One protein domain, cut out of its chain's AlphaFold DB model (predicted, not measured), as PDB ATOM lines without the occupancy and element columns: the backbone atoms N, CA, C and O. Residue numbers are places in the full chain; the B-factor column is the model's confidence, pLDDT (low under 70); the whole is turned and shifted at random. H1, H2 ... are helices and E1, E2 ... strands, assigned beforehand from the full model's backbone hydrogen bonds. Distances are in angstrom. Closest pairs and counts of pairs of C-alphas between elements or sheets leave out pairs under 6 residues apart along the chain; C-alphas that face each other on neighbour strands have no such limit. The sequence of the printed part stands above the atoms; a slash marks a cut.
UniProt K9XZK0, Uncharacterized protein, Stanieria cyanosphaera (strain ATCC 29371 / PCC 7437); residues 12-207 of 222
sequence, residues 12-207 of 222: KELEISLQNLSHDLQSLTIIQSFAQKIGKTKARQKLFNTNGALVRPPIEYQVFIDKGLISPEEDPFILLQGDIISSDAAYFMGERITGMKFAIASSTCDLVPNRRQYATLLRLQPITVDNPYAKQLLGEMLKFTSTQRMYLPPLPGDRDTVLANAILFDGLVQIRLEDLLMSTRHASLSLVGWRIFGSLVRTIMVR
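Overview. This is residues 12 to 207 of the 222 residues of an uncharacterized protein of Stanieria cyanosphaera (strain ATCC 29371 / PCC 7437) (UniProt K9XZK0). A strongly twisted, branched antiparallel sheet makes the middle, with H7 packed on it and the hairpin of H1 and H2 packed on H7, while H5 packs on another part of the sheet, over E7. The small hairpin of E2 and E3 lies close beside E8, and H4 lies far out on the long stretch between H3 and E1. The 196 printed residues hold seven named helices and nine named strands, in the order H1 H2 H3 H4 E1 E2 E3 E4 E5 H5 E6 E7 E8 H6 E9 H7; the class is mixed, helices and strands. The whole is compact, with a radius of gyration of the C-alphas of 16.5 A and spans of 46 by 40 by 35 A.

Along the chain. H1 is residues 12 to 18, beginning at C-alpha 12 (39.531, -23.745, 12.415). H2 is residues 25 to 38, 20.2 A long; H3 is 41 to 48 and H4 61 to 66. E1 is residues 83 to 86, E2 90 to 92, E3 95 to 97 and E4 101 to 104. E5, residues 118 to 128, is 31.3 A long, from C-alpha 118 (31.337, -52.496, 31.488). H5 is residues 134 to 141, E6 149 to 152, E7 162 to 168, 16.1 A long, and E8 173 to 176. H6 is residues 177 to 181, E9 184 to 189, 15.2 A long, and H7 191 to 205, 20.8 A long, ending at C-alpha 205 (25.458, -36.543, 35.323).

Arrangement. E5 has E4 on one side and E7 and E8 on the other, N 122 and O 103 at 2.9 A, N 125 and O 166 at 2.8 A, N 121 and O 173 at 2.8 A. E1 has E4 on one side, N 102 and O 85 at 2.7 A, and E9 on the other, N 84 and O 187 at 2.8 A. E6 and E7 form a hairpin, N 152 and O 165 at 2.8 A. In the hairpin E2 and E3, N 92 and O 95 are 2.8 A apart; the closest C-alphas of E2 and E8, Ala 90 and Ile 175, are 4.7 A apart. H7 is on the branched sheet at a height of 9.2 A. H2 touches H7 with residues 25 to 31 alone, at a steep tilt of 56 degrees, closest C-alphas Leu 28 and Ile 196, 5.9 A. H1 and H2 touch at a shallow tilt of 24 degrees, opposite ways, closest C-alphas Leu 18 and Ser 27, 6.3 A. H5 is on the sheet at a height of 8.3 A, and H6 at 6.2 A; H3 only grazes it with residues 45 to 48. H4 touches no helix. In H1 to H7 every O i to N i+4 pair is within hydrogen-bond range.

Size, cuts and confidence. The C-alphas farthest apart, Glu 73 and Pro 132, are 51.4 A apart. The printed part has no cut. The long links are H3 to H4, H4 to E1 and E4 to E5. The mean pLDDT of the printed part is 92.7, and residue 207 is under 70.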
ATOM      1  N   LYS A  12      38.108 -23.585  12.103       93.00
ATOM      2  CA  LYS A  12      39.531 -23.745  12.415       93.00
ATOM      3  C   LYS A  12      39.924 -22.929  13.648       93.00
ATOM      4  O   LYS A  12      40.595 -23.440  14.535       93.00
ATOM      5  N   GLU A  13      39.489 -21.671  13.717       93.25
ATOM      6  CA  GLU A  13      39.719 -20.835  14.901       93.25
ATOM      7  C   GLU A  13      38.993 -21.379  16.133       93.25
ATOM      8  O   GLU A  13      39.545 -21.345  17.231       93.25
ATOM      9  N   LEU A  14      37.781 -21.918  15.952       93.94
ATOM     10  CA  LEU A  14      37.047 -22.571  17.027       93.94
ATOM     11  C   LEU A  14      37.840 -23.761  17.568       93.94
ATOM     12  O   LEU A  14      38.075 -23.822  18.768       93.94
ATOM     13  N   GLU A  15      38.302 -24.665  16.704       92.62
ATOM     14  CA  GLU A  15      39.126 -25.803  17.116       92.62
ATOM     15  C   GLU A  15      40.368 -25.355  17.892       92.62
ATOM     16  O   GLU A  15      40.589 -25.855  18.992       92.62
ATOM     17  N   ILE A  16      41.118 -24.368  17.386       92.25
ATOM     18  CA  ILE A  16      42.303 -23.813  18.068       92.25
ATOM     19  C   ILE A  16      41.938 -23.288  19.462       92.25
ATOM     20  O   ILE A  16      42.617 -23.603  20.437       92.25
ATOM     21  N   SER A  17      40.837 -22.541  19.584       90.75
ATOM     22  CA  SER A  17      40.397 -21.990  20.874       90.75
ATOM     23  C   SER A  17      40.024 -23.062  21.910       90.75
ATOM     24  O   SER A  17      40.066 -22.794  23.109       90.75
ATOM     25  N   LEU A  18      39.684 -24.274  21.460       92.12
ATOM     26  CA  LEU A  18      39.233 -25.384  22.301       92.12
ATOM     27  C   LEU A  18      40.338 -26.392  22.657       92.12
ATOM     28  O   LEU A  18      40.110 -27.252  23.516       92.12
ATOM     29  N   GLN A  19      41.507 -26.326  22.009       89.31
ATOM     30  CA  GLN A  19      42.599 -27.300  22.182       89.31
ATOM     31  C   GLN A  19      43.019 -27.436  23.647       89.31
ATOM     32  O   GLN A  19      43.046 -28.543  24.180       89.31
ATOM     33  N   ASN A  20      43.241 -26.301  24.313       84.69
ATOM     34  CA  ASN A  20      43.809 -26.250  25.663       84.69
ATOM     35  C   ASN A  20      42.759 -26.185  26.781       84.69
ATOM     36  O   ASN A  20      43.115 -26.050  27.949       84.69
ATOM     37  N   LEU A  21      41.470 -26.230  26.441       85.25
ATOM     38  CA  LEU A  21      40.401 -26.187  27.438       85.25
ATOM     39  C   LEU A  21      40.083 -27.582  27.964       85.25
ATOM     40  O   LEU A  21      40.397 -28.582  27.329       85.25
ATOM     41  N   SER A  22      39.447 -27.667  29.127       81.25
ATOM     42  CA  SER A  22      38.946 -28.937  29.655       81.25
ATOM     43  C   SER A  22      37.486 -29.166  29.233       81.25
ATOM     44  O   SER A  22      36.888 -28.349  28.529       81.25
ATOM     45  N   HIS A  23      36.874 -30.276  29.658       79.56
ATOM     46  CA  HIS A  23      35.419 -30.463  29.558       79.56
ATOM     47  C   HIS A  23      34.692 -29.617  30.611       79.56
ATOM     48  O   HIS A  23      34.181 -30.109  31.624       79.56
ATOM     49  N   ASP A  24      34.693 -28.309  30.391       79.25
ATOM     50  CA  ASP A  24      34.090 -27.314  31.263       79.25
ATOM     51  C   ASP A  24      33.040 -26.469  30.529       79.25
ATOM     52  O   ASP A  24      32.788 -26.602  29.325       79.25
ATOM     53  N   LEU A  25      32.374 -25.609  31.298       82.44
ATOM     54  CA  LEU A  25      31.370 -24.684  30.781       82.44
ATOM     55  C   LEU A  25      31.985 -23.596  29.891       82.44
ATOM     56  O   LEU A  25      31.270 -23.024  29.068       82.44
ATOM     57  N   GLN A  26      33.290 -23.326  30.006       87.00
ATOM     58  CA  GLN A  26      33.967 -22.342  29.167       87.00
ATOM     59  C   GLN A  26      34.011 -22.820  27.714       87.00
ATOM     60  O   GLN A  26      33.619 -22.068  26.819       87.00
ATOM     61  N   SER A  27      34.380 -24.085  27.488       88.31
ATOM     62  CA  SER A  27      34.327 -24.707  26.158       88.31
ATOM     63  C   SER A  27      32.933 -24.595  25.536       88.31
ATOM     64  O   SER A  27      32.786 -24.156  24.394       88.31
ATOM     65  N   LEU A  28      31.891 -24.925  26.306       89.88
ATOM     66  CA  LEU A  28      30.511 -24.861  25.826       89.88
ATOM     67  C   LEU A  28      30.077 -23.420  25.510       89.88
ATOM     68  O   LEU A  28      29.455 -23.186  24.477       89.88
ATOM     69  N   THR A  29      30.464 -22.449  26.339       91.75
ATOM     70  CA  THR A  29      30.145 -21.023  26.138       91.75
ATOM     71  C   THR A  29      30.768 -20.469  24.852       91.75
ATOM     72  O   THR A  29      30.109 -19.741  24.103       91.75
ATOM     73  N   ILE A  30      32.021 -20.834  24.550       93.12
ATOM     74  CA  ILE A  30      32.703 -20.421  23.311       93.12
ATOM     75  C   ILE A  30      31.961 -20.976  22.091       93.12
ATOM     76  O   ILE A  30      31.686 -20.242  21.139       93.12
ATOM     77  N   ILE A  31      31.575 -22.251  22.144       93.50
ATOM     78  CA  ILE A  31      30.856 -22.929  21.060       93.50
ATOM     79  C   ILE A  31      29.454 -22.338  20.869       93.50
ATOM     80  O   ILE A  31      29.046 -22.091  19.734       93.50
ATOM     81  N   GLN A  32      28.727 -22.062  21.954       94.44
ATOM     82  CA  GLN A  32      27.417 -21.402  21.911       94.44
ATOM     83  C   GLN A  32      27.516 -20.004  21.292       94.44
ATOM     84  O   GLN A  32      26.725 -19.669  20.408       94.44
ATOM     85  N   SER A  33      28.519 -19.213  21.685       94.31
ATOM     86  CA  SER A  33      28.761 -17.870  21.134       94.31
ATOM     87  C   SER A  33      29.080 -17.925  19.637       94.31
ATOM     88  O   SER A  33      28.502 -17.183  18.837       94.31
ATOM     89  N   PHE A  34      29.938 -18.867  19.232       95.06
ATOM     90  CA  PHE A  34      30.241 -19.134  17.828       95.06
ATOM     91  C   PHE A  34      28.986 -19.536  17.041       95.06
ATOM     92  O   PHE A  34      28.686 -18.964  15.992       95.06
ATOM     93  N   ALA A  35      28.191 -20.468  17.573       94.50
ATOM     94  CA  ALA A  35      26.947 -20.902  16.953       94.50
ATOM     95  C   ALA A  35      25.942 -19.746  16.828       94.50
ATOM     96  O   ALA A  35      25.288 -19.592  15.791       94.50
ATOM     97  N   GLN A  36      25.814 -18.907  17.855       93.69
ATOM     98  CA  GLN A  36      24.912 -17.760  17.856       93.69
ATOM     99  C   GLN A  36      25.230 -16.805  16.706       93.69
ATOM    100  O   GLN A  36      24.317 -16.466  15.948       93.69
ATOM    101  N   LYS A  37      26.512 -16.482  16.512       94.06
ATOM    102  CA  LYS A  37      27.012 -15.586  15.460       94.06
ATOM    103  C   LYS A  37      26.654 -16.021  14.035       94.06
ATOM    104  O   LYS A  37      26.362 -15.174  13.199       94.06
ATOM    105  N   ILE A  38      26.595 -17.326  13.759       93.56
ATOM    106  CA  ILE A  38      26.186 -17.859  12.441       93.56
ATOM    107  C   ILE A  38      24.725 -17.490  12.097       93.56
ATOM    108  O   ILE A  38      24.336 -17.414  10.930       93.56
ATOM    109  N   GLY A  39      23.878 -17.264  13.107       91.19
ATOM    110  CA  GLY A  39      22.515 -16.762  12.925       91.19
ATOM    111  C   GLY A  39      21.478 -17.830  12.559       91.19
ATOM    112  O   GLY A  39      20.797 -18.373  13.430       91.19
ATOM    113  N   LYS A  40      21.258 -18.102  11.268       93.12
ATOM    114  CA  LYS A  40      20.126 -18.943  10.819       93.12
ATOM    115  C   LYS A  40      20.391 -20.437  11.060       93.12
ATOM    116  O   LYS A  40      21.479 -20.926  10.773       93.12
ATOM    117  N   THR A  41      19.369 -21.195  11.477       93.12
ATOM    118  CA  THR A  41      19.465 -22.653  11.720       93.12
ATOM    119  C   THR A  41      20.028 -23.417  10.521       93.12
ATOM    120  O   THR A  41      20.938 -24.216  10.693       93.12
ATOM    121  N   LYS A  42      19.574 -23.113   9.298       94.00
ATOM    122  CA  LYS A  42      20.081 -23.751   8.068       94.00
ATOM    123  C   LYS A  42      21.579 -23.499   7.842       94.00
ATOM    124  O   LYS A  42      22.278 -24.386   7.365       94.00
ATOM    125  N   ALA A  43      22.077 -22.313   8.197       95.31
ATOM    126  CA  ALA A  43      23.496 -21.980   8.083       95.31
ATOM    127  C   ALA A  43      24.332 -22.728   9.134       95.31
ATOM    128  O   ALA A  43      25.357 -23.307   8.785       95.31
ATOM    129  N   ARG A  44      23.851 -22.805  10.385       96.19
ATOM    130  CA  ARG A  44      24.470 -23.635  11.437       96.19
ATOM    131  C   ARG A  44      24.522 -25.099  11.028       96.19
ATOM    132  O   ARG A  44      25.571 -25.714  11.126       96.19
ATOM    133  N   GLN A  45      23.406 -25.632  10.536       96.12
ATOM    134  CA  GLN A  45      23.317 -27.023  10.106       96.12
ATOM    135  C   GLN A  45      24.303 -27.310   8.975       96.12
ATOM    136  O   GLN A  45      25.062 -28.265   9.060       96.12
ATOM    137  N   LYS A  46      24.362 -26.448   7.950       96.06
ATOM    138  CA  LYS A  46      25.343 -26.577   6.864       96.06
ATOM    139  C   LYS A  46      26.780 -26.595   7.399       96.06
ATOM    140  O   LYS A  46      27.573 -27.427   6.970       96.06
ATOM    141  N   LEU A  47      27.107 -25.701   8.335       96.50
ATOM    142  CA  LEU A  47      28.442 -25.639   8.924       96.50
ATOM    143  C   LEU A  47      28.768 -26.906   9.726       96.50
ATOM    144  O   LEU A  47      29.778 -27.548   9.465       96.50
ATOM    145  N   PHE A  48      27.905 -27.291  10.665       96.56
ATOM    146  CA  PHE A  48      28.141 -28.430  11.555       96.56
ATOM    147  C   PHE A  48      27.973 -29.801  10.880       96.56
ATOM    148  O   PHE A  48      28.424 -30.800  11.436       96.56
ATOM    149  N   ASN A  49      27.403 -29.847   9.672       96.44
ATOM    150  CA  ASN A  49      27.401 -31.029   8.804       96.44
ATOM    151  C   ASN A  49      28.672 -31.166   7.963       96.44
ATOM    152  O   ASN A  49      28.842 -32.179   7.292       96.44
ATOM    153  N   THR A  50      29.549 -30.162   7.955       95.19
ATOM    154  CA  THR A  50      30.813 -30.262   7.220       95.19
ATOM    155  C   THR A  50      31.708 -31.315   7.874       95.19
ATOM    156  O   THR A  50      31.762 -31.420   9.102       95.19
ATOM    157  N   ASN A  51      32.428 -32.088   7.057       90.75
ATOM    158  CA  ASN A  51      33.357 -33.112   7.534       90.75
ATOM    159  C   ASN A  51      34.336 -32.537   8.563       90.75
ATOM    160  O   ASN A  51      34.955 -31.500   8.336       90.75
ATOM    161  N   GLY A  52      34.474 -33.224   9.697       91.88
ATOM    162  CA  GLY A  52      35.363 -32.821  10.780       91.88
ATOM    163  C   GLY A  52      34.783 -31.775  11.730       91.88
ATOM    164  O   GLY A  52      35.355 -31.604  12.803       91.88
ATOM    165  N   ALA A  53      33.649 -31.133  11.410       95.75
ATOM    166  CA  ALA A  53      33.069 -30.094  12.261       95.75
ATOM    167  C   ALA A  53      32.633 -30.654  13.621       95.75
ATOM    168  O   ALA A  53      33.123 -30.201  14.648       95.75
ATOM    169  N   LEU A  54      31.763 -31.669  13.640       97.31
ATOM    170  CA  LEU A  54      31.336 -32.354  14.875       97.31
ATOM    171  C   LEU A  54      31.729 -33.828  14.917       97.31
ATOM    172  O   LEU A  54      31.969 -34.368  15.992       97.31
ATOM    173  N   VAL A  55      31.796 -34.464  13.752       97.44
ATOM    174  CA  VAL A  55      32.145 -35.876  13.595       97.44
ATOM    175  C   VAL A  55      33.214 -36.025  12.526       97.44
ATOM    176  O   VAL A  55      33.353 -35.187  11.629       97.44
ATOM    177  N   ARG A  56      33.969 -37.109  12.623       96.56
ATOM    178  CA  ARG A  56      34.973 -37.546  11.657       96.56
ATOM    179  C   ARG A  56      34.910 -39.069  11.512       96.56
ATOM    180  O   ARG A  56      34.256 -39.716  12.334       96.56
ATOM    181  N   PRO A  57      35.559 -39.645  10.486       96.75
ATOM    182  CA  PRO A  57      35.752 -41.089  10.428       96.75
ATOM    183  C   PRO A  57      36.363 -41.622  11.734       96.75
ATOM    184  O   PRO A  57      37.036 -40.850  12.429       96.75
ATOM    185  N   PRO A  58      36.127 -42.903  12.070       96.50
ATOM    186  CA  PRO A  58      36.696 -43.522  13.260       96.50
ATOM    187  C   PRO A  58      38.192 -43.226  13.414       96.50
ATOM    188  O   PRO A  58      38.963 -43.345  12.463       96.50
ATOM    189  N   ILE A  59      38.600 -42.801  14.609       95.06
ATOM    190  CA  ILE A  59      40.009 -42.543  14.920       95.06
ATOM    191  C   ILE A  59      40.696 -43.887  15.179       95.06
ATOM    192  O   ILE A  59      40.275 -44.653  16.047       95.06
ATOM    193  N   GLU A  60      41.751 -44.174  14.427       93.81
ATOM    194  CA  GLU A  60      42.512 -45.422  14.516       93.81
ATOM    195  C   GLU A  60      43.892 -45.147  15.108       93.81
ATOM    196  O   GLU A  60      44.654 -44.369  14.541       93.81
ATOM    197  N   TYR A  61      44.226 -45.792  16.230       92.19
ATOM    198  CA  TYR A  61      45.492 -45.582  16.945       92.19
ATOM    199  C   TYR A  61      46.718 -45.714  16.028       92.19
ATOM    200  O   TYR A  61      47.554 -44.810  15.980       92.19
ATOM    201  N   GLN A  62      46.765 -46.776  15.214       92.62
ATOM    202  CA  GLN A  62      47.894 -47.050  14.323       92.62
ATOM    203  C   GLN A  62      48.157 -45.910  13.328       92.62
ATOM    204  O   GLN A  62      49.302 -45.532  13.114       92.62
ATOM    205  N   VAL A  63      47.107 -45.273  12.799       93.12
ATOM    206  CA  VAL A  63      47.241 -44.152  11.852       93.12
ATOM    207  C   VAL A  63      47.971 -42.957  12.473       93.12
ATOM    208  O   VAL A  63      48.636 -42.203  11.761       93.12
ATOM    209  N   PHE A  64      47.837 -42.740  13.783       91.94
ATOM    210  CA  PHE A  64      48.495 -41.630  14.478       91.94
ATOM    211  C   PHE A  64      49.933 -41.971  14.865       91.94
ATOM    212  O   PHE A  64      50.789 -41.089  14.783       91.94
ATOM    213  N   ILE A  65      50.202 -43.238  15.197       93.50
ATOM    214  CA  ILE A  65      51.560 -43.770  15.375       93.50
ATOM    215  C   ILE A  65      52.355 -43.649  14.075       93.50
ATOM    216  O   ILE A  65      53.422 -43.042  14.064       93.50
ATOM    217  N   ASP A  66      51.799 -44.127  12.961       93.69
ATOM    218  CA  ASP A  66      52.461 -44.115  11.650       93.69
ATOM    219  C   ASP A  66      52.774 -42.691  11.164       93.69
ATOM    220  O   ASP A  66      53.714 -42.466  10.402       93.69
ATOM    221  N   LYS A  67      51.991 -41.704  11.616       94.31
ATOM    222  CA  LYS A  67      52.194 -40.278  11.324       94.31
ATOM    223  C   LYS A  67      53.103 -39.562  12.327       94.31
ATOM    224  O   LYS A  67      53.338 -38.368  12.153       94.31
ATOM    225  N   GLY A  68      53.573 -40.243  13.373       92.62
ATOM    226  CA  GLY A  68      54.394 -39.655  14.434       92.62
ATOM    227  C   GLY A  68      53.673 -38.575  15.247       92.62
ATOM    228  O   GLY A  68      54.313 -37.648  15.734       92.62
ATOM    229  N   LEU A  69      52.340 -38.647  15.343       90.69
ATOM    230  CA  LEU A  69      51.529 -37.665  16.074       90.69
ATOM    231  C   LEU A  69      51.387 -37.994  17.564       90.69
ATOM    232  O   LEU A  69      51.070 -37.099  18.343       90.69
ATOM    233  N   ILE A  70      51.590 -39.259  17.935       90.25
ATOM    234  CA  ILE A  70      51.581 -39.766  19.312       90.25
ATOM    235  C   ILE A  70      52.724 -40.773  19.482       90.25
ATOM    236  O   ILE A  70      53.204 -41.332  18.490       90.25
ATOM    237  N   SER A  71      53.176 -40.987  20.719       90.25
ATOM    238  CA  SER A  71      54.272 -41.923  20.997       90.25
ATOM    239  C   SER A  71      53.779 -43.379  21.014       90.25
ATOM    240  O   SER A  71      52.727 -43.648  21.591       90.25
ATOM    241  N   PRO A  72      54.544 -44.349  20.470       86.25
ATOM    242  CA  PRO A  72      54.248 -45.780  20.622       86.25
ATOM    243  C   PRO A  72      54.394 -46.298  22.057       86.25
ATOM    244  O   PRO A  72      53.998 -47.425  22.335       86.25
ATOM    245  N   GLU A  73      54.955 -45.498  22.965       88.00
ATOM    246  CA  GLU A  73      55.013 -45.814  24.395       88.00
ATOM    247  C   GLU A  73      53.709 -45.471  25.135       88.00
ATOM    248  O   GLU A  73      53.525 -45.887  26.278       88.00
ATOM    249  N   GLU A  74      52.801 -44.706  24.516       83.44
ATOM    250  CA  GLU A  74      51.492 -44.402  25.100       83.44
ATOM    251  C   GLU A  74      50.572 -45.628  25.080       83.44
ATOM    252  O   GLU A  74      50.569 -46.396  24.115       83.44
ATOM    253  N   ASP A  75      49.735 -45.768  26.117       82.00
ATOM    254  CA  ASP A  75      48.727 -46.831  26.212       82.00
ATOM    255  C   ASP A  75      47.888 -46.897  24.913       82.00
ATOM    256  O   ASP A  75      47.236 -45.908  24.549       82.00
ATOM    257  N   PRO A  76      47.846 -48.048  24.213       86.06
ATOM    258  CA  PRO A  76      47.068 -48.166  22.993       86.06
ATOM    259  C   PRO A  76      45.575 -48.058  23.300       86.06
ATOM    260  O   PRO A  76      45.059 -48.681  24.232       86.06
ATOM    261  N   PHE A  77      44.856 -47.307  22.468       88.38
ATOM    262  CA  PHE A  77      43.398 -47.254  22.511       88.38
ATOM    263  C   PHE A  77      42.794 -47.978  21.307       88.38
ATOM    264  O   PHE A  77      43.292 -47.896  20.186       88.38
ATOM    265  N   ILE A  78      41.672 -48.658  21.534       89.19
ATOM    266  CA  ILE A  78      40.853 -49.250  20.462       89.19
ATOM    267  C   ILE A  78      39.617 -48.380  20.211       89.19
ATOM    268  O   ILE A  78      39.201 -48.173  19.072       89.19
ATOM    269  N   LEU A  79      39.051 -47.842  21.291       93.69
ATOM    270  CA  LEU A  79      37.857 -47.012  21.298       93.69
ATOM    271  C   LEU A  79      38.109 -45.759  22.124       93.69
ATOM    272  O   LEU A  79      38.861 -45.785  23.098       93.69
ATOM    273  N   LEU A  80      37.441 -44.675  21.746       95.31
ATOM    274  CA  LEU A  80      37.518 -43.394  22.439       95.31
ATOM    275  C   LEU A  80      36.167 -43.013  23.039       95.31
ATOM    276  O   LEU A  80      35.105 -43.362  22.514       95.31
ATOM    277  N   GLN A  81      36.196 -42.218  24.108       95.75
ATOM    278  CA  GLN A  81      35.004 -41.487  24.524       95.75
ATOM    279  C   GLN A  81      34.512 -40.612  23.362       95.75
ATOM    280  O   GLN A  81      35.276 -39.839  22.785       95.75
ATOM    281  N   GLY A  82      33.223 -40.701  23.041       97.12
ATOM    282  CA  GLY A  82      32.648 -40.021  21.885       97.12
ATOM    283  C   GLY A  82      32.761 -40.795  20.571       97.12
ATOM    284  O   GLY A  82      32.363 -40.267  19.535       97.12
ATOM    285  N   ASP A  83      33.254 -42.033  20.563       98.25
ATOM    286  CA  ASP A  83      33.043 -42.897  19.401       98.25
ATOM    287  C   ASP A  83      31.556 -43.214  19.236       98.25
ATOM    288  O   ASP A  83      30.828 -43.423  20.211       98.25
ATOM    289  N   ILE A  84      31.113 -43.232  17.980       98.50
ATOM    290  CA  ILE A  84      29.755 -43.580  17.589       98.50
ATOM    291  C   ILE A  84      29.751 -45.010  17.067       98.50
ATOM    292  O   ILE A  84      30.370 -45.305  16.043       98.50
ATOM    293  N   ILE A  85      29.034 -45.887  17.760       98.19
ATOM    294  CA  ILE A  85      29.019 -47.328  17.510       98.19
ATOM    295  C   ILE A  85      27.592 -47.850  17.354       98.19
ATOM    296  O   ILE A  85      26.647 -47.219  17.812       98.19
ATOM    297  N   SER A  86      27.414 -49.012  16.736       97.50
ATOM    298  CA  SER A  86      26.187 -49.805  16.860       97.50
ATOM    299  C   SER A  86      26.518 -51.185  17.397       97.50
ATOM    300  O   SER A  86      27.522 -51.790  17.015       97.50
ATOM    301  N   SER A  87      25.658 -51.683  18.273       96.19
ATOM    302  CA  SER A  87      25.751 -53.026  18.827       96.19
ATOM    303  C   SER A  87      24.366 -53.487  19.244       96.19
ATOM    304  O   SER A  87      23.564 -52.692  19.730       96.19
ATOM    305  N   ASP A  88      24.119 -54.781  19.097       95.69
ATOM    306  CA  ASP A  88      22.920 -55.420  19.623       95.69
ATOM    307  C   ASP A  88      23.152 -55.995  21.022       95.69
ATOM    308  O   ASP A  88      22.282 -56.684  21.528       95.69
ATOM    309  N   ALA A  89      24.307 -55.780  21.655       96.69
ATOM    310  CA  ALA A  89      24.642 -56.323  22.981       96.69
ATOM    311  C   ALA A  89      24.465 -55.306  24.128       96.69
ATOM    312  O   ALA A  89      24.917 -55.535  25.249       96.69
ATOM    313  N   ALA A  90      23.831 -54.167  23.853       97.25
ATOM    314  CA  ALA A  90      23.647 -53.097  24.823       97.25
ATOM    315  C   ALA A  90      22.360 -53.284  25.648       97.25
ATOM    316  O   ALA A  90      21.351 -53.778  25.144       97.25
ATOM    317  N   TYR A  91      22.388 -52.859  26.912       97.62
ATOM    318  CA  TYR A  91      21.289 -52.989  27.868       97.62
ATOM    319  C   TYR A  91      20.876 -51.634  28.440       97.62
ATOM    320  O   TYR A  91      21.711 -50.855  28.906       97.62
ATOM    321  N   PHE A  92      19.576 -51.363  28.458       96.25
ATOM    322  CA  PHE A  92      18.976 -50.193  29.084       96.25
ATOM    323  C   PHE A  92      17.988 -50.643  30.154       96.25
ATOM    324  O   PHE A  92      17.029 -51.338  29.847       96.25
ATOM    325  N   MET A  93      18.230 -50.270  31.414       92.50
ATOM    326  CA  MET A  93      17.370 -50.651  32.549       92.50
ATOM    327  C   MET A  93      17.105 -52.169  32.646       92.50
ATOM    328  O   MET A  93      16.021 -52.599  33.018       92.50
ATOM    329  N   GLY A  94      18.109 -52.985  32.308       92.88
ATOM    330  CA  GLY A  94      18.018 -54.450  32.321       92.88
ATOM    331  C   GLY A  94      17.469 -55.072  31.033       92.88
ATOM    332  O   GLY A  94      17.581 -56.283  30.859       92.88
ATOM    333  N   GLU A  95      16.957 -54.272  30.098       95.62
ATOM    334  CA  GLU A  95      16.444 -54.755  28.818       95.62
ATOM    335  C   GLU A  95      17.479 -54.617  27.707       95.62
ATOM    336  O   GLU A  95      18.117 -53.574  27.545       95.62
ATOM    337  N   ARG A  96      17.628 -55.673  26.909       96.06
ATOM    338  CA  ARG A  96      18.488 -55.658  25.729       96.06
ATOM    339  C   ARG A  96      17.868 -54.770  24.651       96.06
ATOM    340  O   ARG A  96      16.730 -54.990  24.245       96.06
ATOM    341  N   ILE A  97      18.639 -53.818  24.145       95.25
ATOM    342  CA  ILE A  97      18.238 -52.914  23.065       95.25
ATOM    343  C   ILE A  97      19.076 -53.183  21.813       95.25
ATOM    344  O   ILE A  97      20.273 -53.450  21.896       95.25
ATOM    345  N   THR A  98      18.431 -53.143  20.647       94.69
ATOM    346  CA  THR A  98      19.015 -53.560  19.361       94.69
ATOM    347  C   THR A  98      18.721 -52.542  18.261       94.69
ATOM    348  O   THR A  98      17.877 -51.657  18.428       94.69
ATOM    349  N   GLY A  99      19.437 -52.641  17.138       91.69
ATOM    350  CA  GLY A  99      19.149 -51.871  15.924       91.69
ATOM    351  C   GLY A  99      19.362 -50.359  16.049       91.69
ATOM    352  O   GLY A  99      18.761 -49.590  15.299       91.69
ATOM    353  N   MET A 100      20.193 -49.911  16.993       93.38
ATOM    354  CA  MET A 100      20.457 -48.489  17.215       93.38
ATOM    355  C   MET A 100      21.945 -48.162  17.331       93.38
ATOM    356  O   MET A 100      22.799 -49.031  17.518       93.38
ATOM    357  N   LYS A 101      22.240 -46.870  17.191       97.75
ATOM    358  CA  LYS A 101      23.575 -46.309  17.375       97.75
ATOM    359  C   LYS A 101      23.712 -45.710  18.778       97.75
ATOM    360  O   LYS A 101      22.732 -45.279  19.392       97.75
ATOM    361  N   PHE A 102      24.943 -45.638  19.253       98.25
ATOM    362  CA  PHE A 102      25.322 -45.175  20.580       98.25
ATOM    363  C   PHE A 102      26.557 -44.285  20.509       98.25
ATOM    364  O   PHE A 102      27.421 -44.511  19.670       98.25
ATOM    365  N   ALA A 103      26.659 -43.315  21.413       98.25
ATOM    366  CA  ALA A 103      27.903 -42.617  21.707       98.25
ATOM    367  C   ALA A 103      28.529 -43.216  22.970       98.25
ATOM    368  O   ALA A 103      27.838 -43.380  23.980       98.25
ATOM    369  N   ILE A 104      29.826 -43.519  22.941       97.75
ATOM    370  CA  ILE A 104      30.539 -44.009  24.125       97.75
ATOM    371  C   ILE A 104      30.709 -42.862  25.126       97.75
ATOM    372  O   ILE A 104      31.341 -41.850  24.825       97.75
ATOM    373  N   ALA A 105      30.153 -43.018  26.326       95.69
ATOM    374  CA  ALA A 105      30.234 -42.025  27.395       95.69
ATOM    375  C   ALA A 105      31.348 -42.315  28.406       95.69
ATOM    376  O   ALA A 105      31.851 -41.379  29.028       95.69
ATOM    377  N   SER A 106      31.754 -43.579  28.562       94.00
ATOM    378  CA  SER A 106      32.912 -43.943  29.387       94.00
ATOM    379  C   SER A 106      34.181 -43.230  28.927       94.00
ATOM    380  O   SER A 106      34.376 -43.005  27.733       94.00
ATOM    381  N   SER A 107      35.045 -42.882  29.883       90.00
ATOM    382  CA  SER A 107      36.343 -42.280  29.577       90.00
ATOM    383  C   SER A 107      37.211 -43.265  28.791       90.00
ATOM    384  O   SER A 107      37.158 -44.465  29.049       90.00
ATOM    385  N   THR A 108      38.046 -42.781  27.866       87.25
ATOM    386  CA  THR A 108      38.973 -43.639  27.102       87.25
ATOM    387  C   THR A 108      39.843 -44.500  28.022       87.25
ATOM    388  O   THR A 108      40.048 -45.681  27.764       87.25
ATOM    389  N   CYS A 109      40.286 -43.940  29.150       83.94
ATOM    390  CA  CYS A 109      41.100 -44.646  30.134       83.94
ATOM    391  C   CYS A 109      40.371 -45.817  30.805       83.94
ATOM    392  O   CYS A 109      41.044 -46.735  31.260       83.94
ATOM    393  N   ASP A 110      39.037 -45.794  30.887       84.75
ATOM    394  CA  ASP A 110      38.222 -46.896  31.422       84.75
ATOM    395  C   ASP A 110      37.954 -47.995  30.380       84.75
ATOM    396  O   ASP A 110      37.529 -49.088  30.747       84.75
ATOM    397  N   LEU A 111      38.186 -47.718  29.091       84.25
ATOM    398  CA  LEU A 111      37.964 -48.664  27.990       84.25
ATOM    399  C   LEU A 111      39.158 -49.600  27.756       84.25
ATOM    400  O   LEU A 111      39.080 -50.497  26.919       84.25
ATOM    401  N   VAL A 112      40.259 -49.403  28.485       81.25
ATOM    402  CA  VAL A 112      41.426 -50.286  28.425       81.25
ATOM    403  C   VAL A 112      41.043 -51.668  28.977       81.25
ATOM    404  O   VAL A 112      40.432 -51.742  30.054       81.25
ATOM    405  N   PRO A 113      41.406 -52.769  28.286       76.50
ATOM    406  CA  PRO A 113      41.124 -54.121  28.753       76.50
ATOM    407  C   PRO A 113      41.533 -54.339  30.214       76.50
ATOM    408  O   PRO A 113      42.569 -53.856  30.667       76.50
ATOM    409  N   ASN A 114      40.707 -55.080  30.954       79.50
ATOM    410  CA  ASN A 114      40.891 -55.414  32.373       79.50
ATOM    411  C   ASN A 114      40.821 -54.243  33.376       79.50
ATOM    412  O   ASN A 114      40.908 -54.496  34.576       79.50
ATOM    413  N   ARG A 115      40.609 -52.986  32.950       83.31
ATOM    414  CA  ARG A 115      40.371 -51.875  33.898       83.31
ATOM    415  C   ARG A 115      38.931 -51.822  34.401       83.31
ATOM    416  O   ARG A 115      38.691 -51.540  35.573       83.31
ATOM    417  N   ARG A 116      37.964 -52.097  33.525       87.75
ATOM    418  CA  ARG A 116      36.528 -52.188  33.839       87.75
ATOM    419  C   ARG A 116      35.926 -53.413  33.159       87.75
ATOM    420  O   ARG A 116      36.525 -53.993  32.264       87.75
ATOM    421  N   GLN A 117      34.734 -53.814  33.594       92.31
ATOM    422  CA  GLN A 117      33.966 -54.883  32.939       92.31
ATOM    423  C   GLN A 117      32.919 -54.331  31.964       92.31
ATOM    424  O   GLN A 117      32.574 -54.986  30.983       92.31
ATOM    425  N   TYR A 118      32.432 -53.116  32.222       94.62
ATOM    426  CA  TYR A 118      31.337 -52.496  31.488       94.62
ATOM    427  C   TYR A 118      31.704 -51.082  31.057       94.62
ATOM    428  O   TYR A 118      32.454 -50.385  31.745       94.62
ATOM    429  N   ALA A 119      31.115 -50.654  29.950       95.75
ATOM    430  CA  ALA A 119      31.122 -49.278  29.497       95.75
ATOM    431  C   ALA A 119      29.714 -48.692  29.503       95.75
ATOM    432  O   ALA A 119      28.705 -49.396  29.400       95.75
ATOM    433  N   THR A 120      29.684 -47.369  29.583       95.94
ATOM    434  CA  THR A 120      28.483 -46.559  29.519       95.94
ATOM    435  C   THR A 120      28.330 -45.982  28.120       95.94
ATOM    436  O   THR A 120      29.269 -45.418  27.553       95.94
ATOM    437  N   LEU A 121      27.118 -46.078  27.595       97.19
ATOM    438  CA  LEU A 121      26.694 -45.599  26.293       97.19
ATOM    439  C   LEU A 121      25.540 -44.598  26.447       97.19
ATOM    440  O   LEU A 121      24.729 -44.693  27.370       97.19
ATOM    441  N   LEU A 122      25.441 -43.668  25.500       97.38
ATOM    442  CA  LEU A 122      24.294 -42.779  25.323       97.38
ATOM    443  C   LEU A 122      23.612 -43.085  23.993       97.38
ATOM    444  O   LEU A 122      24.273 -43.253  22.969       97.38
ATOM    445  N   ARG A 123      22.282 -43.170  24.009       97.19
ATOM    446  CA  ARG A 123      21.480 -43.541  22.834       97.19
ATOM    447  C   ARG A 123      21.507 -42.434  21.788       97.19
ATOM    448  O   ARG A 123      21.405 -41.256  22.134       97.19
ATOM    449  N   LEU A 124      21.575 -42.810  20.514       97.50
ATOM    450  CA  LEU A 124      21.302 -41.898  19.408       97.50
ATOM    451  C   LEU A 124      19.871 -42.091  18.923       97.50
ATOM    452  O   LEU A 124      19.425 -43.210  18.679       97.50
ATOM    453  N   GLN A 125      19.172 -40.977  18.737       96.25
ATOM    454  CA  GLN A 125      17.848 -40.945  18.140       96.25
ATOM    455  C   GLN A 125      17.906 -40.225  16.786       96.25
ATOM    456  O   GLN A 125      18.256 -39.040  16.753       96.25
ATOM    457  N   PRO A 126      17.545 -40.891  15.676       96.88
ATOM    458  CA  PRO A 126      17.461 -40.232  14.381       96.88
ATOM    459  C   PRO A 126      16.309 -39.221  14.365       96.88
ATOM    460  O   PRO A 126      15.220 -39.470  14.888       96.88
ATOM    461  N   ILE A 127      16.545 -38.075  13.733       97.06
ATOM    462  CA  ILE A 127      15.539 -37.053  13.445       97.06
ATOM    463  C   ILE A 127      15.267 -37.105  11.954       97.06
ATOM    464  O   ILE A 127      16.138 -36.799  11.143       97.06
ATOM    465  N   THR A 128      14.054 -37.491  11.600       96.69
ATOM    466  CA  THR A 128      13.657 -37.742  10.220       96.69
ATOM    467  C   THR A 128      12.831 -36.595   9.636       96.69
ATOM    468  O   THR A 128      12.328 -35.735  10.362       96.69
ATOM    469  N   VAL A 129      12.715 -36.562   8.307       94.56
ATOM    470  CA  VAL A 129      11.958 -35.544   7.551       94.56
ATOM    471  C   VAL A 129      10.470 -35.472   7.903       94.56
ATOM    472  O   VAL A 129       9.866 -34.410   7.790       94.56
ATOM    473  N   ASP A 130       9.890 -36.586   8.335       94.50
ATOM    474  CA  ASP A 130       8.490 -36.746   8.727       94.50
ATOM    475  C   ASP A 130       8.220 -36.335  10.182       94.50
ATOM    476  O   ASP A 130       7.065 -36.250  10.592       94.50
ATOM    477  N   ASN A 131       9.258 -36.028  10.970       94.38
ATOM    478  CA  ASN A 131       9.074 -35.565  12.339       94.38
ATOM    479  C   ASN A 131       8.525 -34.117  12.353       94.38
ATOM    480  O   ASN A 131       9.253 -33.185  11.983       94.38
ATOM    481  N   PRO A 132       7.295 -33.881  12.857       94.12
ATOM    482  CA  PRO A 132       6.666 -32.556  12.836       94.12
ATOM    483  C   PRO A 132       7.422 -31.513  13.677       94.12
ATOM    484  O   PRO A 132       7.316 -30.312  13.428       94.12
ATOM    485  N   TYR A 133       8.238 -31.956  14.636       93.81
ATOM    486  CA  TYR A 133       9.037 -31.105  15.518       93.81
ATOM    487  C   TYR A 133      10.495 -30.946  15.060       93.81
ATOM    488  O   TYR A 133      11.267 -30.251  15.724       93.81
ATOM    489  N   ALA A 134      10.900 -31.538  13.926       93.88
ATOM    490  CA  ALA A 134      12.297 -31.552  13.474       93.88
ATOM    491  C   ALA A 134      12.920 -30.150  13.433       93.88
ATOM    492  O   ALA A 134      14.015 -29.930  13.949       93.88
ATOM    493  N   LYS A 135      12.207 -29.166  12.875       91.81
ATOM    494  CA  LYS A 135      12.707 -27.788  12.750       91.81
ATOM    495  C   LYS A 135      12.993 -27.141  14.109       91.81
ATOM    496  O   LYS A 135      14.000 -26.442  14.243       91.81
ATOM    497  N   GLN A 136      12.118 -27.359  15.090       91.56
ATOM    498  CA  GLN A 136      12.298 -26.844  16.446       91.56
ATOM    499  C   GLN A 136      13.493 -27.524  17.118       91.56
ATOM    500  O   GLN A 136      14.404 -26.831  17.573       91.56
ATOM    501  N   LEU A 137      13.541 -28.861  17.082       92.94
ATOM    502  CA  LEU A 137      14.631 -29.651  17.660       92.94
ATOM    503  C   LEU A 137      15.995 -29.241  17.102       92.94
ATOM    504  O   LEU A 137      16.935 -28.993  17.855       92.94
ATOM    505  N   LEU A 138      16.101 -29.098  15.780       94.38
ATOM    506  CA  LEU A 138      17.317 -28.620  15.128       94.38
ATOM    507  C   LEU A 138      17.677 -27.200  15.583       94.38
ATOM    508  O   LEU A 138      18.841 -26.916  15.856       94.38
ATOM    509  N   GLY A 139      16.691 -26.306  15.689       91.62
ATOM    510  CA  GLY A 139      16.893 -24.930  16.139       91.62
ATOM    511  C   GLY A 139      17.458 -24.816  17.557       91.62
ATOM    512  O   GLY A 139      18.276 -23.928  17.804       91.62
ATOM    513  N   GLU A 140      17.047 -25.704  18.460       91.25
ATOM    514  CA  GLU A 140      17.529 -25.772  19.843       91.25
ATOM    515  C   GLU A 140      18.910 -26.430  19.932       91.25
ATOM    516  O   GLU A 140      19.837 -25.869  20.522       91.25
ATOM    517  N   MET A 141      19.091 -27.595  19.305       95.12
ATOM    518  CA  MET A 141      20.336 -28.355  19.437       95.12
ATOM    519  C   MET A 141      21.513 -27.709  18.697       95.12
ATOM    520  O   MET A 141      22.631 -27.754  19.198       95.12
ATOM    521  N   LEU A 142      21.287 -27.052  17.551       96.12
ATOM    522  CA  LEU A 142      22.351 -26.360  16.802       96.12
ATOM    523  C   LEU A 142      22.836 -25.074  17.482       96.12
ATOM    524  O   LEU A 142      23.825 -24.489  17.045       96.12
ATOM    525  N   LYS A 143      22.139 -24.604  18.523       93.94
ATOM    526  CA  LYS A 143      22.627 -23.541  19.414       93.94
ATOM    527  C   LYS A 143      23.413 -24.096  20.602       93.94
ATOM    528  O   LYS A 143      23.989 -23.307  21.338       93.94
ATOM    529  N   PHE A 144      23.411 -25.416  20.801       91.94
ATOM    530  CA  PHE A 144      24.028 -26.107  21.937       91.94
ATOM    531  C   PHE A 144      23.556 -25.595  23.304       91.94
ATOM    532  O   PHE A 144      24.295 -25.631  24.283       91.94
ATOM    533  N   THR A 145      22.315 -25.108  23.373       86.81
ATOM    534  CA  THR A 145      21.663 -24.678  24.621       86.81
ATOM    535  C   THR A 145      20.837 -25.794  25.250       86.81
ATOM    536  O   THR A 145      20.462 -25.700  26.416       86.81
ATOM    537  N   SER A 146      20.523 -26.844  24.484       85.31
ATOM    538  CA  SER A 146      19.857 -28.022  25.030       85.31
ATOM    539  C   SER A 146      20.788 -28.745  25.987       85.31
ATOM    540  O   SER A 146      21.976 -28.917  25.733       85.31
ATOM    541  N   THR A 147      20.204 -29.199  27.086       81.25
ATOM    542  CA  THR A 147      20.899 -29.997  28.091       81.25
ATOM    543  C   THR A 147      20.331 -31.400  28.214       81.25
ATOM    544  O   THR A 147      20.615 -32.107  29.167       81.25
ATOM    545  N   GLN A 148      19.490 -31.794  27.266       88.62
ATOM    546  CA  GLN A 148      18.951 -33.149  27.178       88.62
ATOM    547  C   GLN A 148      19.456 -33.854  25.925       88.62
ATOM    548  O   GLN A 148      19.431 -35.082  25.852       88.62
ATOM    549  N   ARG A 149      19.868 -33.080  24.911       93.75
ATOM    550  CA  ARG A 149      20.210 -33.594  23.589       93.75
ATOM    551  C   ARG A 149      21.378 -32.834  22.986       93.75
ATOM    552  O   ARG A 149      21.430 -31.609  23.074       93.75
ATOM    553  N   MET A 150      22.261 -33.557  22.309       96.12
ATOM    554  CA  MET A 150      23.315 -32.977  21.477       96.12
ATOM    555  C   MET A 150      23.062 -33.314  20.015       96.12
ATOM    556  O   MET A 150      22.761 -34.455  19.677       96.12
ATOM    557  N   TYR A 151      23.224 -32.310  19.156       97.75
ATOM    558  CA  TYR A 151      23.153 -32.477  17.712       97.75
ATOM    559  C   TYR A 151      24.323 -33.312  17.185       97.75
ATOM    560  O   TYR A 151      25.478 -33.027  17.503       97.75
ATOM    561  N   LEU A 152      24.021 -34.246  16.289       97.94
ATOM    562  CA  LEU A 152      24.967 -34.856  15.366       97.94
ATOM    563  C   LEU A 152      24.434 -34.749  13.931       97.94
ATOM    564  O   LEU A 152      23.219 -34.821  13.720       97.94
ATOM    565  N   PRO A 153      25.316 -34.613  12.931       97.50
ATOM    566  CA  PRO A 153      24.910 -34.738  11.536       97.50
ATOM    567  C   PRO A 153      24.424 -36.168  11.218       97.50
ATOM    568  O   PRO A 153      24.568 -37.074  12.048       97.50
ATOM    569  N   PRO A 154      23.843 -36.389  10.024       97.12
ATOM    570  CA  PRO A 154      23.633 -37.736   9.501       97.12
ATOM    571  C   PRO A 154      24.932 -38.551   9.530       97.12
ATOM    572  O   PRO A 154      26.013 -38.028   9.249       97.12
ATOM    573  N   LEU A 155      24.820 -39.821   9.901       96.88
ATOM    574  CA  LEU A 155      25.933 -40.746  10.095       96.88
ATOM    575  C   LEU A 155      25.949 -41.818   8.999       96.88
ATOM    576  O   LEU A 155      24.915 -42.085   8.380       96.88
ATOM    577  N   PRO A 156      27.091 -42.498   8.783       95.06
ATOM    578  CA  PRO A 156      27.136 -43.667   7.913       95.06
ATOM    579  C   PRO A 156      26.047 -44.697   8.258       95.06
ATOM    580  O   PRO A 156      25.745 -44.963   9.427       95.06
ATOM    581  N   GLY A 157      25.407 -45.242   7.221       92.94
ATOM    582  CA  GLY A 157      24.318 -46.212   7.350       92.94
ATOM    583  C   GLY A 157      22.979 -45.642   7.835       92.94
ATOM    584  O   GLY A 157      22.055 -46.414   8.076       92.94
ATOM    585  N   ASP A 158      22.849 -44.325   8.023       96.00
ATOM    586  CA  ASP A 158      21.526 -43.719   8.184       96.00
ATOM    587  C   ASP A 158      20.726 -43.794   6.877       96.00
ATOM    588  O   ASP A 158      21.280 -43.802   5.779       96.00
ATOM    589  N   ARG A 159      19.397 -43.832   7.005       94.56
ATOM    590  CA  ARG A 159      18.483 -43.719   5.861       94.56
ATOM    591  C   ARG A 159      18.508 -42.292   5.313       94.56
ATOM    592  O   ARG A 159      18.625 -41.349   6.090       94.56
ATOM    593  N   ASP A 160      18.231 -42.125   4.022       93.81
ATOM    594  CA  ASP A 160      18.157 -40.804   3.365       93.81
ATOM    595  C   ASP A 160      17.107 -39.863   3.981       93.81
ATOM    596  O   ASP A 160      17.170 -38.643   3.837       93.81
ATOM    597  N   THR A 161      16.129 -40.421   4.698       96.06
ATOM    598  CA  THR A 161      15.108 -39.662   5.424       96.06
ATOM    599  C   THR A 161      15.620 -39.033   6.721       96.06
ATOM    600  O   THR A 161      14.888 -38.254   7.333       96.06
ATOM    601  N   VAL A 162      16.833 -39.364   7.176       96.81
ATOM    602  CA  VAL A 162      17.433 -38.840   8.408       96.81
ATOM    603  C   VAL A 162      18.087 -37.487   8.133       96.81
ATOM    604  O   VAL A 162      19.053 -37.367   7.387       96.81
ATOM    605  N   LEU A 163      17.574 -36.446   8.786       96.50
ATOM    606  CA  LEU A 163      18.092 -35.080   8.704       96.50
ATOM    607  C   LEU A 163      19.288 -34.840   9.631       96.50
ATOM    608  O   LEU A 163      20.123 -33.975   9.356       96.50
ATOM    609  N   ALA A 164      19.306 -35.535  10.767       97.50
ATOM    610  CA  ALA A 164      20.294 -35.423  11.833       97.50
ATOM    611  C   ALA A 164      20.091 -36.546  12.858       97.50
ATOM    612  O   ALA A 164      19.059 -37.216  12.855       97.50
ATOM    613  N   ASN A 165      21.018 -36.670  13.801       98.12
ATOM    614  CA  ASN A 165      20.859 -37.503  14.987       98.12
ATOM    615  C   ASN A 165      20.914 -36.644  16.253       98.12
ATOM    616  O   ASN A 165      21.536 -35.581  16.285       98.12
ATOM    617  N   ALA A 166      20.267 -37.115  17.312       97.31
ATOM    618  CA  ALA A 166      20.375 -36.554  18.647       97.31
ATOM    619  C   ALA A 166      21.024 -37.579  19.576       97.31
ATOM    620  O   ALA A 166      20.474 -38.663  19.756       97.31
ATOM    621  N   ILE A 167      22.152 -37.236  20.201       97.56
ATOM    622  CA  ILE A 167      22.614 -37.975  21.381       97.56
ATOM    623  C   ILE A 167      21.676 -37.607  22.521       97.56
ATOM    624  O   ILE A 167      21.548 -36.425  22.845       97.56
ATOM    625  N   LEU A 168      21.027 -38.600  23.113       95.50
ATOM    626  CA  LEU A 168      20.153 -38.422  24.261       95.50
ATOM    627  C   LEU A 168      20.971 -38.572  25.538       95.50
ATOM    628  O   LEU A 168      21.591 -39.608  25.750       95.50
ATOM    629  N   PHE A 169      20.928 -37.563  26.402       92.31
ATOM    630  CA  PHE A 169      21.536 -37.615  27.738       92.31
ATOM    631  C   PHE A 169      20.551 -38.089  28.812       92.31
ATOM    632  O   PHE A 169      20.797 -37.932  30.004       92.31
ATOM    633  N   ASP A 170      19.419 -38.640  28.377       88.31
ATOM    634  CA  ASP A 170      18.430 -39.256  29.243       88.31
ATOM    635  C   ASP A 170      18.633 -40.772  29.269       88.31
ATOM    636  O   ASP A 170      18.393 -41.478  28.278       88.31
ATOM    637  N   GLY A 171      19.083 -41.254  30.425       88.06
ATOM    638  CA  GLY A 171      19.324 -42.662  30.681       88.06
ATOM    639  C   GLY A 171      20.658 -43.167  30.128       88.06
ATOM    640  O   GLY A 171      21.019 -42.945  28.971       88.06
ATOM    641  N   LEU A 172      21.378 -43.897  30.975       92.81
ATOM    642  CA  LEU A 172      22.616 -44.567  30.607       92.81
ATOM    643  C   LEU A 172      22.340 -45.987  30.133       92.81
ATOM    644  O   LEU A 172      21.602 -46.737  30.771       92.81
ATOM    645  N   VAL A 173      22.977 -46.353  29.031       96.75
ATOM    646  CA  VAL A 173      22.993 -47.714  28.502       96.75
ATOM    647  C   VAL A 173      24.302 -48.374  28.913       96.75
ATOM    648  O   VAL A 173      25.345 -47.725  28.935       96.75
ATOM    649  N   GLN A 174      24.256 -49.656  29.244       96.88
ATOM    650  CA  GLN A 174      25.424 -50.438  29.626       96.88
ATOM    651  C   GLN A 174      25.742 -51.478  28.557       96.88
ATOM    652  O   GLN A 174      24.853 -52.029  27.916       96.88
ATOM    653  N   ILE A 175      27.023 -51.761  28.378       97.38
ATOM    654  CA  ILE A 175      27.520 -52.831  27.511       97.38
ATOM    655  C   ILE A 175      28.755 -53.442  28.168       97.38
ATOM    656  O   ILE A 175      29.496 -52.734  28.854       97.38
ATOM    657  N   ARG A 176      28.992 -54.742  27.988       95.81
ATOM    658  CA  ARG A 176      30.264 -55.341  28.406       95.81
ATOM    659  C   ARG A 176      31.389 -54.840  27.513       95.81
ATOM    660  O   ARG A 176      31.183 -54.633  26.321       95.81
ATOM    661  N   LEU A 177      32.586 -54.662  28.069       93.88
ATOM    662  CA  LEU A 177      33.723 -54.211  27.262       93.88
ATOM    663  C   LEU A 177      34.057 -55.188  26.130       93.88
ATOM    664  O   LEU A 177      34.327 -54.740  25.022       93.88
ATOM    665  N   GLU A 178      33.981 -56.497  26.377       93.31
ATOM    666  CA  GLU A 178      34.210 -57.525  25.350       93.31
ATOM    667  C   GLU A 178      33.266 -57.364  24.147       93.31
ATOM    668  O   GLU A 178      33.717 -57.347  23.004       93.31
ATOM    669  N   ASP A 179      31.977 -57.128  24.400       95.50
ATOM    670  CA  ASP A 179      30.971 -56.918  23.356       95.50
ATOM    671  C   ASP A 179      31.128 -55.557  22.667       95.50
ATOM    672  O   ASP A 179      30.855 -55.404  21.475       95.50
ATOM    673  N   LEU A 180      31.569 -54.542  23.415       95.69
ATOM    674  CA  LEU A 180      31.832 -53.213  22.878       95.69
ATOM    675  C   LEU A 180      33.001 -53.231  21.884       95.69
ATOM    676  O   LEU A 180      32.930 -52.556  20.859       95.69
ATOM    677  N   LEU A 181      34.044 -54.023  22.139       92.25
ATOM    678  CA  LEU A 181      35.172 -54.190  21.214       92.25
ATOM    679  C   LEU A 181      34.757 -54.842  19.884       92.25
ATOM    680  O   LEU A 181      35.407 -54.615  18.869       92.25
ATOM    681  N   MET A 182      33.645 -55.585  19.875       93.94
ATOM    682  CA  MET A 182      33.056 -56.195  18.677       93.94
ATOM    683  C   MET A 182      32.036 -55.286  17.970       93.94
ATOM    684  O   MET A 182      31.440 -55.679  16.965       93.94
ATOM    685  N   SER A 183      31.793 -54.081  18.492       96.12
ATOM    686  CA  SER A 183      30.807 -53.159  17.929       96.12
ATOM    687  C   SER A 183      31.234 -52.589  16.574       96.12
ATOM    688  O   SER A 183      32.415 -52.419  16.271       96.12
ATOM    689  N   THR A 184      30.250 -52.245  15.741       96.94
ATOM    690  CA  THR A 184      30.522 -51.553  14.474       96.94
ATOM    691  C   THR A 184      30.735 -50.071  14.743       96.94
ATOM    692  O   THR A 184      29.828 -49.401  15.238       96.94
ATOM    693  N   ARG A 185      31.909 -49.543  14.387       97.38
ATOM    694  CA  ARG A 185      32.238 -48.115  14.504       97.38
ATOM    695  C   ARG A 185      31.753 -47.359  13.269       97.38
ATOM    696  O   ARG A 185      32.089 -47.717  12.146       97.38
ATOM    697  N   HIS A 186      30.991 -46.291  13.483       97.75
ATOM    698  CA  HIS A 186      30.441 -45.444  12.417       97.75
ATOM    699  C   HIS A 186      31.197 -44.126  12.280       97.75
ATOM    700  O   HIS A 186      31.371 -43.622  11.174       97.75
ATOM    701  N   ALA A 187      31.615 -43.541  13.401       97.88
ATOM    702  CA  ALA A 187      32.298 -42.254  13.444       97.88
ATOM    703  C   ALA A 187      32.997 -42.056  14.795       97.88
ATOM    704  O   ALA A 187      32.741 -42.790  15.747       97.88
ATOM    705  N   SER A 188      33.803 -41.005  14.891       98.12
ATOM    706  CA  SER A 188      34.291 -40.443  16.152       98.12
ATOM    707  C   SER A 188      33.905 -38.970  16.234       98.12
ATOM    708  O   SER A 188      33.853 -38.275  15.212       98.12
ATOM    709  N   LEU A 189      33.653 -38.457  17.437       98.12
ATOM    710  CA  LEU A 189      33.517 -37.014  17.626       98.12
ATOM    711  C   LEU A 189      34.820 -36.287  17.248       98.12
ATOM    712  O   LEU A 189      35.928 -36.752  17.515       98.12
ATOM    713  N   SER A 190      34.690 -35.121  16.614       97.19
ATOM    714  CA  SER A 190      35.805 -34.184  16.442       97.19
ATOM    715  C   SER A 190      36.184 -33.548  17.781       97.19
ATOM    716  O   SER A 190      35.470 -33.713  18.764       97.19
ATOM    717  N   LEU A 191      37.249 -32.739  17.826       95.19
ATOM    718  CA  LEU A 191      37.567 -31.964  19.030       95.19
ATOM    719  C   LEU A 191      36.376 -31.096  19.476       95.19
ATOM    720  O   LEU A 191      36.022 -31.099  20.652       95.19
ATOM    721  N   VAL A 192      35.718 -30.398  18.543       95.88
ATOM    722  CA  VAL A 192      34.538 -29.571  18.853       95.88
ATOM    723  C   VAL A 192      33.393 -30.440  19.371       95.88
ATOM    724  O   VAL A 192      32.836 -30.149  20.427       95.88
ATOM    725  N   GLY A 193      33.064 -31.524  18.658       96.81
ATOM    726  CA  GLY A 193      32.010 -32.452  19.067       96.81
ATOM    727  C   GLY A 193      32.274 -33.043  20.451       96.81
ATOM    728  O   GLY A 193      31.401 -33.023  21.316       96.81
ATOM    729  N   TRP A 194      33.501 -33.492  20.694       96.44
ATOM    730  CA  TRP A 194      33.929 -34.110  21.942       96.44
ATOM    731  C   TRP A 194      33.925 -33.120  23.111       96.44
ATOM    732  O   TRP A 194      33.522 -33.478  24.217       96.44
ATOM    733  N   ARG A 195      34.275 -31.847  22.881       94.69
ATOM    734  CA  ARG A 195      34.155 -30.791  23.900       94.69
ATOM    735  C   ARG A 195      32.702 -30.555  24.299       94.69
ATOM    736  O   ARG A 195      32.419 -30.559  25.493       94.69
ATOM    737  N   ILE A 196      31.783 -30.432  23.335       94.00
ATOM    738  CA  ILE A 196      30.339 -30.295  23.614       94.00
ATOM    739  C   ILE A 196      29.850 -31.507  24.403       94.00
ATOM    740  O   ILE A 196      29.232 -31.354  25.455       94.00
ATOM    741  N   PHE A 197      30.162 -32.703  23.905       95.19
ATOM    742  CA  PHE A 197      29.750 -33.960  24.504       95.19
ATOM    743  C   PHE A 197      30.231 -34.079  25.949       95.19
ATOM    744  O   PHE A 197      29.407 -34.235  26.845       95.19
ATOM    745  N   GLY A 198      31.533 -33.931  26.201       92.00
ATOM    746  CA  GLY A 198      32.095 -34.048  27.545       92.00
ATOM    747  C   GLY A 198      31.561 -32.987  28.511       92.00
ATOM    748  O   GLY A 198      31.244 -33.312  29.655       92.00
ATOM    749  N   SER A 199      31.376 -31.739  28.060       89.88
ATOM    750  CA  SER A 199      30.774 -30.683  28.888       89.88
ATOM    751  C   SER A 199      29.318 -30.997  29.252       89.88
ATOM    752  O   SER A 199      28.905 -30.750  30.388       89.88
ATOM    753  N   LEU A 200      28.542 -31.571  28.326       90.12
ATOM    754  CA  LEU A 200      27.164 -31.999  28.580       90.12
ATOM    755  C   LEU A 200      27.101 -33.235  29.484       90.12
ATOM    756  O   LEU A 200      26.370 -33.190  30.469       90.12
ATOM    757  N   VAL A 201      27.898 -34.282  29.227       89.00
ATOM    758  CA  VAL A 201      27.990 -35.470  30.101       89.00
ATOM    759  C   VAL A 201      28.279 -35.034  31.533       89.00
ATOM    760  O   VAL A 201      27.545 -35.403  32.448       89.00
ATOM    761  N   ARG A 202      29.301 -34.192  31.732       85.00
ATOM    762  CA  ARG A 202      29.666 -33.695  33.060       85.00
ATOM    763  C   ARG A 202      28.534 -32.889  33.686       85.00
ATOM    764  O   ARG A 202      28.192 -33.110  34.836       85.00
ATOM    765  N   THR A 203      27.923 -31.979  32.937       79.75
ATOM    766  CA  THR A 203      26.861 -31.120  33.477       79.75
ATOM    767  C   THR A 203      25.611 -31.914  33.847       79.75
ATOM    768  O   THR A 203      24.938 -31.574  34.811       79.75
ATOM    769  N   ILE A 204      25.260 -32.946  33.083       78.44
ATOM    770  CA  ILE A 204      23.993 -33.665  33.249       78.44
ATOM    771  C   ILE A 204      24.111 -34.740  34.326       78.44
ATOM    772  O   ILE A 204      23.211 -34.862  35.152       78.44
ATOM    773  N   MET A 205      25.236 -35.460  34.363       75.19
ATOM    774  CA  MET A 205      25.458 -36.543  35.323       75.19
ATOM    775  C   MET A 205      25.645 -36.057  36.765       75.19
ATOM    776  O   MET A 205      25.340 -36.803  37.688       75.19
ATOM    777  N   VAL A 206      26.147 -34.834  36.976       71.69
ATOM    778  CA  VAL A 206      26.426 -34.285  38.320       71.69
ATOM    779  C   VAL A 206      25.755 -32.929  38.560       71.69
ATOM    780  O   VAL A 206      26.331 -32.016  39.150       71.69
ATOM    781  N   ARG A 207      24.522 -32.775  38.071       68.25
ATOM    782  CA  ARG A 207      23.715 -31.561  38.254       68.25
ATOM    783  C   ARG A 207      23.413 -31.307  39.729       68.25
ATOM    784  O   ARG A 207      22.781 -32.141  40.363       68.25
TER     785      ARG A 207